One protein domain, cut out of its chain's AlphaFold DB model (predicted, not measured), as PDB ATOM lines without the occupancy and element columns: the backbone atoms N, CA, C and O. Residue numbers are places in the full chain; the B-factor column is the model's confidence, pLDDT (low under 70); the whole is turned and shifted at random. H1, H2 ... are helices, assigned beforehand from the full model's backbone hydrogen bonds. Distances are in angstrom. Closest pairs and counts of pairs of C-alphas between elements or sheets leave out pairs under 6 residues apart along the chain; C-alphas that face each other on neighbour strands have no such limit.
ATOM      1  N   ASP A  77     267.367 403.507 234.137       91.56
ATOM      2  CA  ASP A  77     266.135 402.806 233.778       91.56
ATOM      3  C   ASP A  77     266.085 402.496 232.284       91.56
ATOM      4  O   ASP A  77     265.843 401.354 231.893       91.56
ATOM      5  N   THR A  78     266.403 403.483 231.449       90.75
ATOM      6  CA  THR A  78     266.485 403.343 229.992       90.75
ATOM      7  C   THR A  78     267.570 402.341 229.615       90.75
ATOM      8  O   THR A  78     267.348 401.463 228.779       90.75
ATOM      9  N   LEU A  79     268.739 402.406 230.267       90.19
ATOM     10  CA  LEU A  79     269.787 401.417 230.035       90.19
ATOM     11  C   LEU A  79     269.322 400.016 230.448       90.19
ATOM     12  O   LEU A  79     269.544 399.067 229.698       90.19
ATOM     13  N   TYR A  80     268.656 399.871 231.597       91.56
ATOM     14  CA  TYR A  80     268.131 398.576 232.028       91.56
ATOM     15  C   TYR A  80     267.120 397.995 231.039       91.56
ATOM     16  O   TYR A  80     267.221 396.815 230.699       91.56
ATOM     17  N   GLN A  81     266.190 398.803 230.528       90.12
ATOM     18  CA  GLN A  81     265.241 398.368 229.499       90.12
ATOM     19  C   GLN A  81     265.964 397.858 228.248       90.12
ATOM     20  O   GLN A  81     265.652 396.776 227.744       90.12
ATOM     21  N   GLU A  82     266.976 398.590 227.782       87.69
ATOM     22  CA  GLU A  82     267.767 398.208 226.613       87.69
ATOM     23  C   GLU A  82     268.578 396.923 226.834       87.69
ATOM     24  O   GLU A  82     268.699 396.103 225.915       87.69
ATOM     25  N   VAL A  83     269.114 396.706 228.039       89.62
ATOM     26  CA  VAL A  83     269.804 395.455 228.388       89.62
ATOM     27  C   VAL A  83     268.810 394.306 228.466       89.62
ATOM     28  O   VAL A  83     269.027 393.279 227.827       89.62
ATOM     29  N   ARG A  84     267.681 394.494 229.153       89.44
ATOM     30  CA  ARG A  84     266.630 393.479 229.294       89.44
ATOM     31  C   ARG A  84     266.067 393.047 227.941       89.44
ATOM     32  O   ARG A  84     265.843 391.859 227.731       89.44
ATOM     33  N   ARG A  85     265.901 393.975 226.991       87.00
ATOM     34  CA  ARG A  85     265.469 393.670 225.615       87.00
ATOM     35  C   ARG A  85     266.456 392.757 224.877       87.00
ATOM     36  O   ARG A  85     266.042 391.946 224.053       87.00
ATOM     37  N   ARG A  86     267.754 392.893 225.162       85.94
ATOM     38  CA  ARG A  86     268.835 392.080 224.575       85.94
ATOM     39  C   ARG A  86     269.143 390.813 225.381       85.94
ATOM     40  O   ARG A  86     269.870 389.958 224.881       85.94
ATOM     41  N   ASP A  87     268.565 390.677 226.574       87.62
ATOM     42  CA  ASP A  87     268.713 389.541 227.486       87.62
ATOM     43  C   ASP A  87     267.387 388.780 227.719       87.62
ATOM     44  O   ASP A  87     266.895 388.704 228.849       87.62
ATOM     45  N   PRO A  88     266.772 388.182 226.680       83.62
ATOM     46  CA  PRO A  88     265.476 387.509 226.826       83.62
ATOM     47  C   PRO A  88     265.525 386.302 227.775       83.62
ATOM     48  O   PRO A  88     264.504 385.909 228.339       83.62
ATOM     49  N   ASN A  89     266.708 385.712 227.977       84.31
ATOM     50  CA  ASN A  89     266.888 384.542 228.833       84.31
ATOM     51  C   ASN A  89     267.160 384.902 230.304       84.31
ATOM     52  O   ASN A  89     267.065 384.017 231.164       84.31
ATOM     53  N   GLY A  90     267.452 386.175 230.605       86.56
ATOM     54  CA  GLY A  90     267.846 386.634 231.936       86.56
ATOM     55  C   GLY A  90     269.205 386.073 232.349       86.56
ATOM     56  O   GLY A  90     269.321 385.491 233.423       86.56
ATOM     57  N   PHE A  91     270.194 386.150 231.460       87.81
ATOM     58  CA  PHE A  91     271.574 385.751 231.727       87.81
ATOM     59  C   PHE A  91     272.296 386.726 232.668       87.81
ATOM     60  O   PHE A  91     273.158 386.303 233.433       87.81
ATOM     61  N   VAL A  92     271.961 388.018 232.596       89.94
ATOM     62  CA  VAL A  92     272.505 389.074 233.469       89.94
ATOM     63  C   VAL A  92     271.408 389.869 234.164       89.94
ATOM     64  O   VAL A  92     271.619 390.362 235.268       89.94
ATOM     65  N   CYS A  93     270.237 390.015 233.544       91.69
ATOM     66  CA  CYS A  93     269.104 390.716 234.129       91.69
ATOM     67  C   CYS A  93     268.331 389.813 235.089       91.69
ATOM     68  O   CYS A  93     267.989 388.673 234.766       91.69
ATOM     69  N   ASN A  94     267.968 390.357 236.248       89.81
ATOM     70  CA  ASN A  94     267.062 389.693 237.175       89.81
ATOM     71  C   ASN A  94     265.680 389.484 236.545       89.81
ATOM     72  O   ASN A  94     265.129 390.365 235.875       89.81
ATOM     73  N   LYS A  95     265.094 388.307 236.796       84.94
ATOM     74  CA  LYS A  95     263.714 387.980 236.417       84.94
ATOM     75  C   LYS A  95     262.757 388.554 237.456       84.94
ATOM     76  O   LYS A  95     262.292 387.853 238.349       84.94
ATOM     77  N   LEU A  96     262.524 389.855 237.351       83.81
ATOM     78  CA  LEU A  96     261.654 390.592 238.259       83.81
ATOM     79  C   LEU A  96     260.181 390.303 237.943       83.81
ATOM     80  O   LEU A  96     259.787 390.357 236.775       83.81
ATOM     81  N   LEU A  97     259.382 390.037 238.984       78.19
ATOM     82  CA  LEU A  97     257.920 389.953 238.879       78.19
ATOM     83  C   LEU A  97     257.330 391.307 238.468       78.19
ATOM     84  O   LEU A  97     256.471 391.368 237.594       78.19
ATOM     85  N   GLU A 146     267.700 395.748 242.977       94.25
ATOM     86  CA  GLU A 146     268.778 394.992 242.343       94.25
ATOM     87  C   GLU A 146     268.297 394.479 240.972       94.25
ATOM     88  O   GLU A 146     267.384 393.654 240.876       94.25
ATOM     89  N   LEU A 147     268.866 395.014 239.889       94.44
ATOM     90  CA  LEU A 147     268.399 394.760 238.519       94.44
ATOM     91  C   LEU A 147     269.202 393.672 237.807       94.44
ATOM     92  O   LEU A 147     268.705 393.067 236.853       94.44
ATOM     93  N   TYR A 148     270.434 393.445 238.250       94.62
ATOM     94  CA  TYR A 148     271.389 392.559 237.602       94.62
ATOM     95  C   TYR A 148     271.922 391.522 238.584       94.62
ATOM     96  O   TYR A 148     272.054 391.800 239.773       94.62
ATOM     97  N   HIS A 149     272.318 390.362 238.076       93.94
ATOM     98  CA  HIS A 149     273.027 389.340 238.838       93.94
ATOM     99  C   HIS A 149     274.291 388.900 238.111       93.94
ATOM    100  O   HIS A 149     274.453 389.069 236.901       93.94
ATOM    101  N   CYS A 150     275.211 388.306 238.864       91.88
ATOM    102  CA  CYS A 150     276.375 387.680 238.267       91.88
ATOM    103  C   CYS A 150     275.954 386.435 237.456       91.88
ATOM    104  O   CYS A 150     275.365 385.518 238.025       91.88
ATOM    105  N   PRO A 151     276.325 386.327 236.166       89.19
ATOM    106  CA  PRO A 151     276.009 385.151 235.343       89.19
ATOM    107  C   PRO A 151     276.656 383.849 235.851       89.19
ATOM    108  O   PRO A 151     276.251 382.740 235.486       89.19
ATOM    109  N   ASN A 152     277.676 383.950 236.709       88.38
ATOM    110  CA  ASN A 152     278.246 382.791 237.375       88.38
ATOM    111  C   ASN A 152     277.275 382.254 238.425       88.38
ATOM    112  O   ASN A 152     277.172 382.818 239.504       88.38
ATOM    113  N   ARG A 153     276.672 381.088 238.180       83.44
ATOM    114  CA  ARG A 153     275.748 380.441 239.132       83.44
ATOM    115  C   ARG A 153     276.349 380.142 240.511       83.44
ATOM    116  O   ARG A 153     275.605 379.933 241.462       83.44
ATOM    117  N   LYS A 154     277.680 380.101 240.638       88.31
ATOM    118  CA  LYS A 154     278.370 379.956 241.934       88.31
ATOM    119  C   LYS A 154     278.548 381.292 242.667       88.31
ATOM    120  O   LYS A 154     278.966 381.302 243.819       88.31
ATOM    121  N   CYS A 155     278.275 382.412 242.003       91.38
ATOM    122  CA  CYS A 155     278.339 383.759 242.544       91.38
ATOM    123  C   CYS A 155     276.926 384.339 242.632       91.38
ATOM    124  O   CYS A 155     276.346 384.750 241.638       91.38
ATOM    125  N   LEU A 156     276.389 384.411 243.844       89.12
ATOM    126  CA  LEU A 156     275.031 384.899 244.099       89.12
ATOM    127  C   LEU A 156     274.984 386.421 244.310       89.12
ATOM    128  O   LEU A 156     274.163 386.914 245.072       89.12
ATOM    129  N   LYS A 157     275.927 387.167 243.719       92.88
ATOM    130  CA  LYS A 157     275.957 388.625 243.863       92.88
ATOM    131  C   LYS A 157     274.963 389.273 242.912       92.88
ATOM    132  O   LYS A 157     274.963 388.965 241.719       92.88
ATOM    133  N   GLU A 158     274.215 390.219 243.454       94.88
ATOM    134  CA  GLU A 158     273.294 391.081 242.726       94.88
ATOM    135  C   GLU A 158     273.808 392.523 242.709       94.88
ATOM    136  O   GLU A 158     274.684 392.892 243.504       94.88
ATOM    137  N   PHE A 159     273.333 393.293 241.731       95.19
ATOM    138  CA  PHE A 159     273.760 394.664 241.497       95.19
ATOM    139  C   PHE A 159     272.601 395.576 241.081       95.19
ATOM    140  O   PHE A 159     271.851 395.318 240.133       95.19
ATOM    141  N   THR A 160     272.537 396.732 241.741       94.44
ATOM    142  CA  THR A 160     271.621 397.826 241.421       94.44
ATOM    143  C   THR A 160     271.983 398.510 240.107       94.44
ATOM    144  O   THR A 160     271.126 399.165 239.517       94.44
ATOM    145  N   THR A 161     273.225 398.377 239.632       94.19
ATOM    146  CA  THR A 161     273.717 398.995 238.394       94.19
ATOM    147  C   THR A 161     274.490 398.017 237.522       94.19
ATOM    148  O   THR A 161     275.185 397.119 238.014       94.19
ATOM    149  N   LEU A 162     274.427 398.238 236.210       93.69
ATOM    150  CA  LEU A 162     275.197 397.487 235.231       93.69
ATOM    151  C   LEU A 162     276.688 397.763 235.419       93.69
ATOM    152  O   LEU A 162     277.485 396.829 235.371       93.69
ATOM    153  N   ALA A 163     277.084 399.013 235.698       91.19
ATOM    154  CA  ALA A 163     278.483 399.342 235.965       91.19
ATOM    155  C   ALA A 163     279.032 398.576 237.176       91.19
ATOM    156  O   ALA A 163     280.178 398.126 237.141       91.19
ATOM    157  N   GLY A 164     278.219 398.391 238.224       91.25
ATOM    158  CA  GLY A 164     278.579 397.602 239.402       91.25
ATOM    159  C   GLY A 164     278.846 396.136 239.057       91.25
ATOM    160  O   GLY A 164     279.896 395.602 239.421       91.25
ATOM    161  N   MET A 165     277.947 395.516 238.289       93.69
ATOM    162  CA  MET A 165     278.112 394.140 237.811       93.69
ATOM    163  C   MET A 165     279.331 393.996 236.885       93.69
ATOM    164  O   MET A 165     280.137 393.081 237.053       93.69
ATOM    165  N   VAL A 166     279.512 394.910 235.928       90.19
ATOM    166  CA  VAL A 166     280.654 394.885 234.999       90.19
ATOM    167  C   VAL A 166     281.964 395.047 235.760       90.19
ATOM    168  O   VAL A 166     282.882 394.267 235.538       90.19
ATOM    169  N   ASN A 167     282.041 395.976 236.715       87.94
ATOM    170  CA  ASN A 167     283.217 396.137 237.569       87.94
ATOM    171  C   ASN A 167     283.493 394.871 238.403       87.94
ATOM    172  O   ASN A 167     284.642 394.461 238.572       87.94
ATOM    173  N   HIS A 168     282.444 394.203 238.896       88.25
ATOM    174  CA  HIS A 168     282.580 392.919 239.578       88.25
ATOM    175  C   HIS A 168     283.219 391.849 238.676       88.25
ATOM    176  O   HIS A 168     284.135 391.155 239.130       88.25
ATOM    177  N   LEU A 169     282.800 391.754 237.412       86.50
ATOM    178  CA  LEU A 169     283.376 390.829 236.434       86.50
ATOM    179  C   LEU A 169     284.802 391.231 236.023       86.50
ATOM    180  O   LEU A 169     285.682 390.375 235.970       86.50
ATOM    181  N   GLU A 170     285.058 392.523 235.802       82.44
ATOM    182  CA  GLU A 170     286.387 393.071 235.487       82.44
ATOM    183  C   GLU A 170     287.397 392.805 236.608       82.44
ATOM    184  O   GLU A 170     288.555 392.499 236.346       82.44
ATOM    185  N   SER A 171     286.960 392.860 237.865       79.00
ATOM    186  CA  SER A 171     287.824 392.557 239.010       79.00
ATOM    187  C   SER A 171     288.187 391.073 239.148       79.00
ATOM    188  O   SER A 171     288.926 390.722 240.067       79.00
ATOM    189  N   GLU A 172     287.617 390.202 238.305       81.31
ATOM    190  CA  GLU A 172     287.741 388.738 238.347       81.31
ATOM    191  C   GLU A 172     287.390 388.126 239.718       81.31
ATOM    192  O   GLU A 172     287.723 386.979 240.020       81.31
ATOM    193  N   SER A 173     286.668 388.872 240.561       76.75
ATOM    194  CA  SER A 173     286.408 388.490 241.954       76.75
ATOM    195  C   SER A 173     285.591 387.200 242.092       76.75
ATOM    196  O   SER A 173     285.691 386.519 243.111       76.75
ATOM    197  N   CYS A 174     284.828 386.822 241.061       82.50
ATOM    198  CA  CYS A 174     284.093 385.557 240.982       82.50
ATOM    199  C   CYS A 174     284.722 384.512 240.043       82.50
ATOM    200  O   CYS A 174     284.113 383.462 239.832       82.50
ATOM    201  N   ARG A 175     285.909 384.782 239.471       79.94
ATOM    202  CA  ARG A 175     286.667 383.898 238.555       79.94
ATOM    203  C   ARG A 175     285.875 383.365 237.351       79.94
ATOM    204  O   ARG A 175     286.192 382.303 236.823       79.94
ATOM    205  N   PHE A 176     284.829 384.078 236.942       76.69
ATOM    206  CA  PHE A 176     283.951 383.668 235.849       76.69
ATOM    207  C   PHE A 176     284.485 384.088 234.482       76.69
ATOM    208  O   PHE A 176     284.560 383.276 233.565       76.69
ATOM    209  N   LEU A 177     284.893 385.351 234.365       73.56
ATOM    210  CA  LEU A 177     285.472 385.927 233.158       73.56
ATOM    211  C   LEU A 177     286.811 386.565 233.496       73.56
ATOM    212  O   LEU A 177     287.026 387.007 234.624       73.56
ATOM    213  N   ARG A 178     287.694 386.615 232.496       72.31
ATOM    214  CA  ARG A 178     288.920 387.410 232.565       72.31
ATOM    215  C   ARG A 178     288.639 388.848 232.143       72.31
ATOM    216  O   ARG A 178     287.825 389.068 231.244       72.31
ATOM    217  N   PHE A 179     289.365 389.808 232.705       62.84
ATOM    218  CA  PHE A 179     289.197 391.244 232.451       62.84
ATOM    219  C   PHE A 179     289.089 391.595 230.954       62.84
ATOM    220  O   PHE A 179     288.153 392.273 230.530       62.84
ATOM    221  N   GLY A 180     289.996 391.068 230.123       60.50
ATOM    222  CA  GLY A 180     290.000 391.335 228.679       60.50
ATOM    223  C   GLY A 180     288.762 390.810 227.939       60.50
ATOM    224  O   GLY A 180     288.311 391.437 226.979       60.50
ATOM    225  N   ALA A 181     288.172 389.701 228.397       70.06
ATOM    226  CA  ALA A 181     286.936 389.169 227.822       70.06
ATOM    227  C   ALA A 181     285.745 390.089 228.131       70.06
ATOM    228  O   ALA A 181     284.939 390.370 227.244       70.06
ATOM    229  N   VAL A 182     285.685 390.639 229.349       69.69
ATOM    230  CA  VAL A 182     284.642 391.594 229.754       69.69
ATOM    231  C   VAL A 182     284.733 392.885 228.936       69.69
ATOM    232  O   VAL A 182     283.726 393.350 228.401       69.69
ATOM    233  N   GLN A 183     285.941 393.433 228.754       67.19
ATOM    234  CA  GLN A 183     286.135 394.649 227.957       67.19
ATOM    235  C   GLN A 183     285.705 394.484 226.493       67.19
ATOM    236  O   GLN A 183     285.088 395.386 225.925       67.19
ATOM    237  N   ASN A 184     286.010 393.340 225.877       70.38
ATOM    238  CA  ASN A 184     285.622 393.063 224.493       70.38
ATOM    239  C   ASN A 184     284.119 392.790 224.353       70.38
ATOM    240  O   ASN A 184     283.496 393.302 223.423       70.38
ATOM    241  N   GLY A 185     283.523 392.061 225.302       69.62
ATOM    242  CA  GLY A 185     282.085 391.796 225.327       69.62
ATOM    243  C   GLY A 185     281.254 393.076 225.441       69.62
ATOM    244  O   GLY A 185     280.315 393.271 224.674       69.62
ATOM    245  N   ILE A 186     281.647 394.008 226.320       67.94
ATOM    246  CA  ILE A 186     280.952 395.298 226.463       67.94
ATOM    247  C   ILE A 186     281.081 396.163 225.202       67.94
ATOM    248  O   ILE A 186     280.111 396.801 224.792       67.94
ATOM    249  N   ARG A 187     282.242 396.160 224.533       64.12
ATOM    250  CA  ARG A 187     282.383 396.825 223.225       64.12
ATOM    251  C   ARG A 187     281.397 396.251 222.205       64.12
ATOM    252  O   ARG A 187     280.769 397.029 221.494       64.12
ATOM    253  N   GLY A 188     281.237 394.928 222.160       64.06
ATOM    254  CA  GLY A 188     280.262 394.259 221.293       64.06
ATOM    255  C   GLY A 188     278.816 394.636 221.620       64.06
ATOM    256  O   GLY A 188     278.061 394.977 220.712       64.06
ATOM    257  N   PHE A 189     278.470 394.675 222.911       66.19
ATOM    258  CA  PHE A 189     277.128 395.005 223.403       66.19
ATOM    259  C   PHE A 189     276.627 396.378 222.929       66.19
ATOM    260  O   PHE A 189     275.465 396.521 222.560       66.19
ATOM    261  N   PHE A 190     277.507 397.382 222.887       60.81
ATOM    262  CA  PHE A 190     277.145 398.731 222.442       60.81
ATOM    263  C   PHE A 190     277.379 398.998 220.942       60.81
ATOM    264  O   PHE A 190     277.088 400.102 220.485       60.81
ATOM    265  N   SER A 191     277.915 398.035 220.176       54.12
ATOM    266  CA  SER A 191     278.344 398.258 218.778       54.12
ATOM    267  C   SER A 191     277.594 397.438 217.714       54.12
ATOM    268  O   SER A 191     277.860 397.632 216.529       54.12
ATOM    269  N   SER A 192     276.694 396.508 218.058       47.09
ATOM    270  CA  SER A 192     275.958 395.718 217.046       47.09
ATOM    271  C   SER A 192     274.625 395.134 217.528       47.09
ATOM    272  O   SER A 192     274.477 394.787 218.694       47.09
ATOM    273  N   ASP A 193     273.701 394.929 216.581       46.66
ATOM    274  CA  ASP A 193     272.377 394.278 216.701       46.66
ATOM    275  C   ASP A 193     272.409 392.772 217.046       46.66
ATOM    276  O   ASP A 193     271.447 392.038 216.809       46.66
ATOM    277  N   ARG A 194     273.515 392.256 217.590       43.84
ATOM    278  CA  ARG A 194     273.608 390.840 217.959       43.84
ATOM    279  C   ARG A 194     273.196 390.657 219.417       43.84
ATOM    280  O   ARG A 194     273.617 391.410 220.288       43.84
ATOM    281  N   LEU A 195     272.366 389.636 219.647       41.00
ATOM    282  CA  LEU A 195     272.047 389.076 220.964       41.00
ATOM    283  C   LEU A 195     273.312 388.950 221.819       41.00
ATOM    284  O   LEU A 195     274.395 388.724 221.276       41.00
ATOM    285  N   ILE A 196     273.157 389.072 223.141       42.59
ATOM    286  CA  ILE A 196     274.234 388.888 224.121       42.59
ATOM    287  C   ILE A 196     274.871 387.511 223.895       42.59
ATOM    288  O   ILE A 196     274.358 386.487 224.337       42.59
ATOM    289  N   ALA A 197     275.977 387.494 223.164       32.38
ATOM    290  CA  ALA A 197     276.803 386.327 222.924       32.38
ATOM    291  C   ALA A 197     278.205 386.697 223.404       32.38
ATOM    292  O   ALA A 197     278.854 387.570 222.821       32.38
ATOM    293  N   PHE A 198     278.603 386.085 224.517       39.06
ATOM    294  CA  PHE A 198     279.945 386.160 225.086       39.06
ATOM    295  C   PHE A 198     280.728 384.905 224.715       39.06
ATOM    296  O   PHE A 198     280.119 383.811 224.761       39.06
TER     297      PHE A 198
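What this domain is: This is residues 77 to 97 and 146 to 198 of the 198 residues of the protein "C2H2-type domain-containing protein" of Fusarium oxysporum f. sp. cubense (UniProt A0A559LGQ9). Two helices, H2 and H3, form a short helical hairpin, and a third helix, H1, lies slanted beyond its open end, near the first residues of H2. A looped stretch, residues 146 to 161, lies on the side of H2 away from H3, and the tail, residues 190 to 198, folds back beside H3. The 74 printed residues hold three named helices, H1, H2 and H3 in chain order, and no named strand; the class is all helix, with 30 residues, under half, in named elements. The whole is compact, with a radius of gyration of the C-alphas of 11.6 A and spans of 29 by 27 by 18 A.

Where its parts are: Find C-alpha 77 at (266.135, 402.806, 233.778); from there H1 runs through residues 77 to 86, 14.4 A long. After the cut, look for H2 at residues 162 to 170, 12.0 A, beginning at (275.197, 397.487, 235.231). H3, residues 179 to 189, is 15.5 A long and ends at C-alpha 189, (277.128, 395.005, 223.403).

How they stand to each other: H2 and H3 touch and form a hairpin; their closest C-alphas, of Glu 170 and Phe 179, are 4.5 A apart. They run opposite ways at a steep tilt of 36 degrees, only just steep. H1 and H2 are close but not clearly touching: their closest C-alphas, of Tyr 80 and Leu 162, are 7.8 A apart. They run the same way at a steep tilt of 59 degrees. H1 and H3 are apart. Look at residues 148 to 149 and 158 to 159 for a short antiparallel pairing. In H1, H2 and H3 every O i to N i+4 pair is within hydrogen-bond range.

The domain as a whole: The two farthest C-alphas, of Leu 97 and Gly 180, are 33.7 A apart. Residues 98 to 145 are not printed, and C-alphas 97 and 146 stand 12.5 A apart across this cut. The link from H2 to H3 is short. Mean pLDDT of the printed part is 79.5; look for values under 70 at residues 179 to 180, 182 to 183 and 185 to 198.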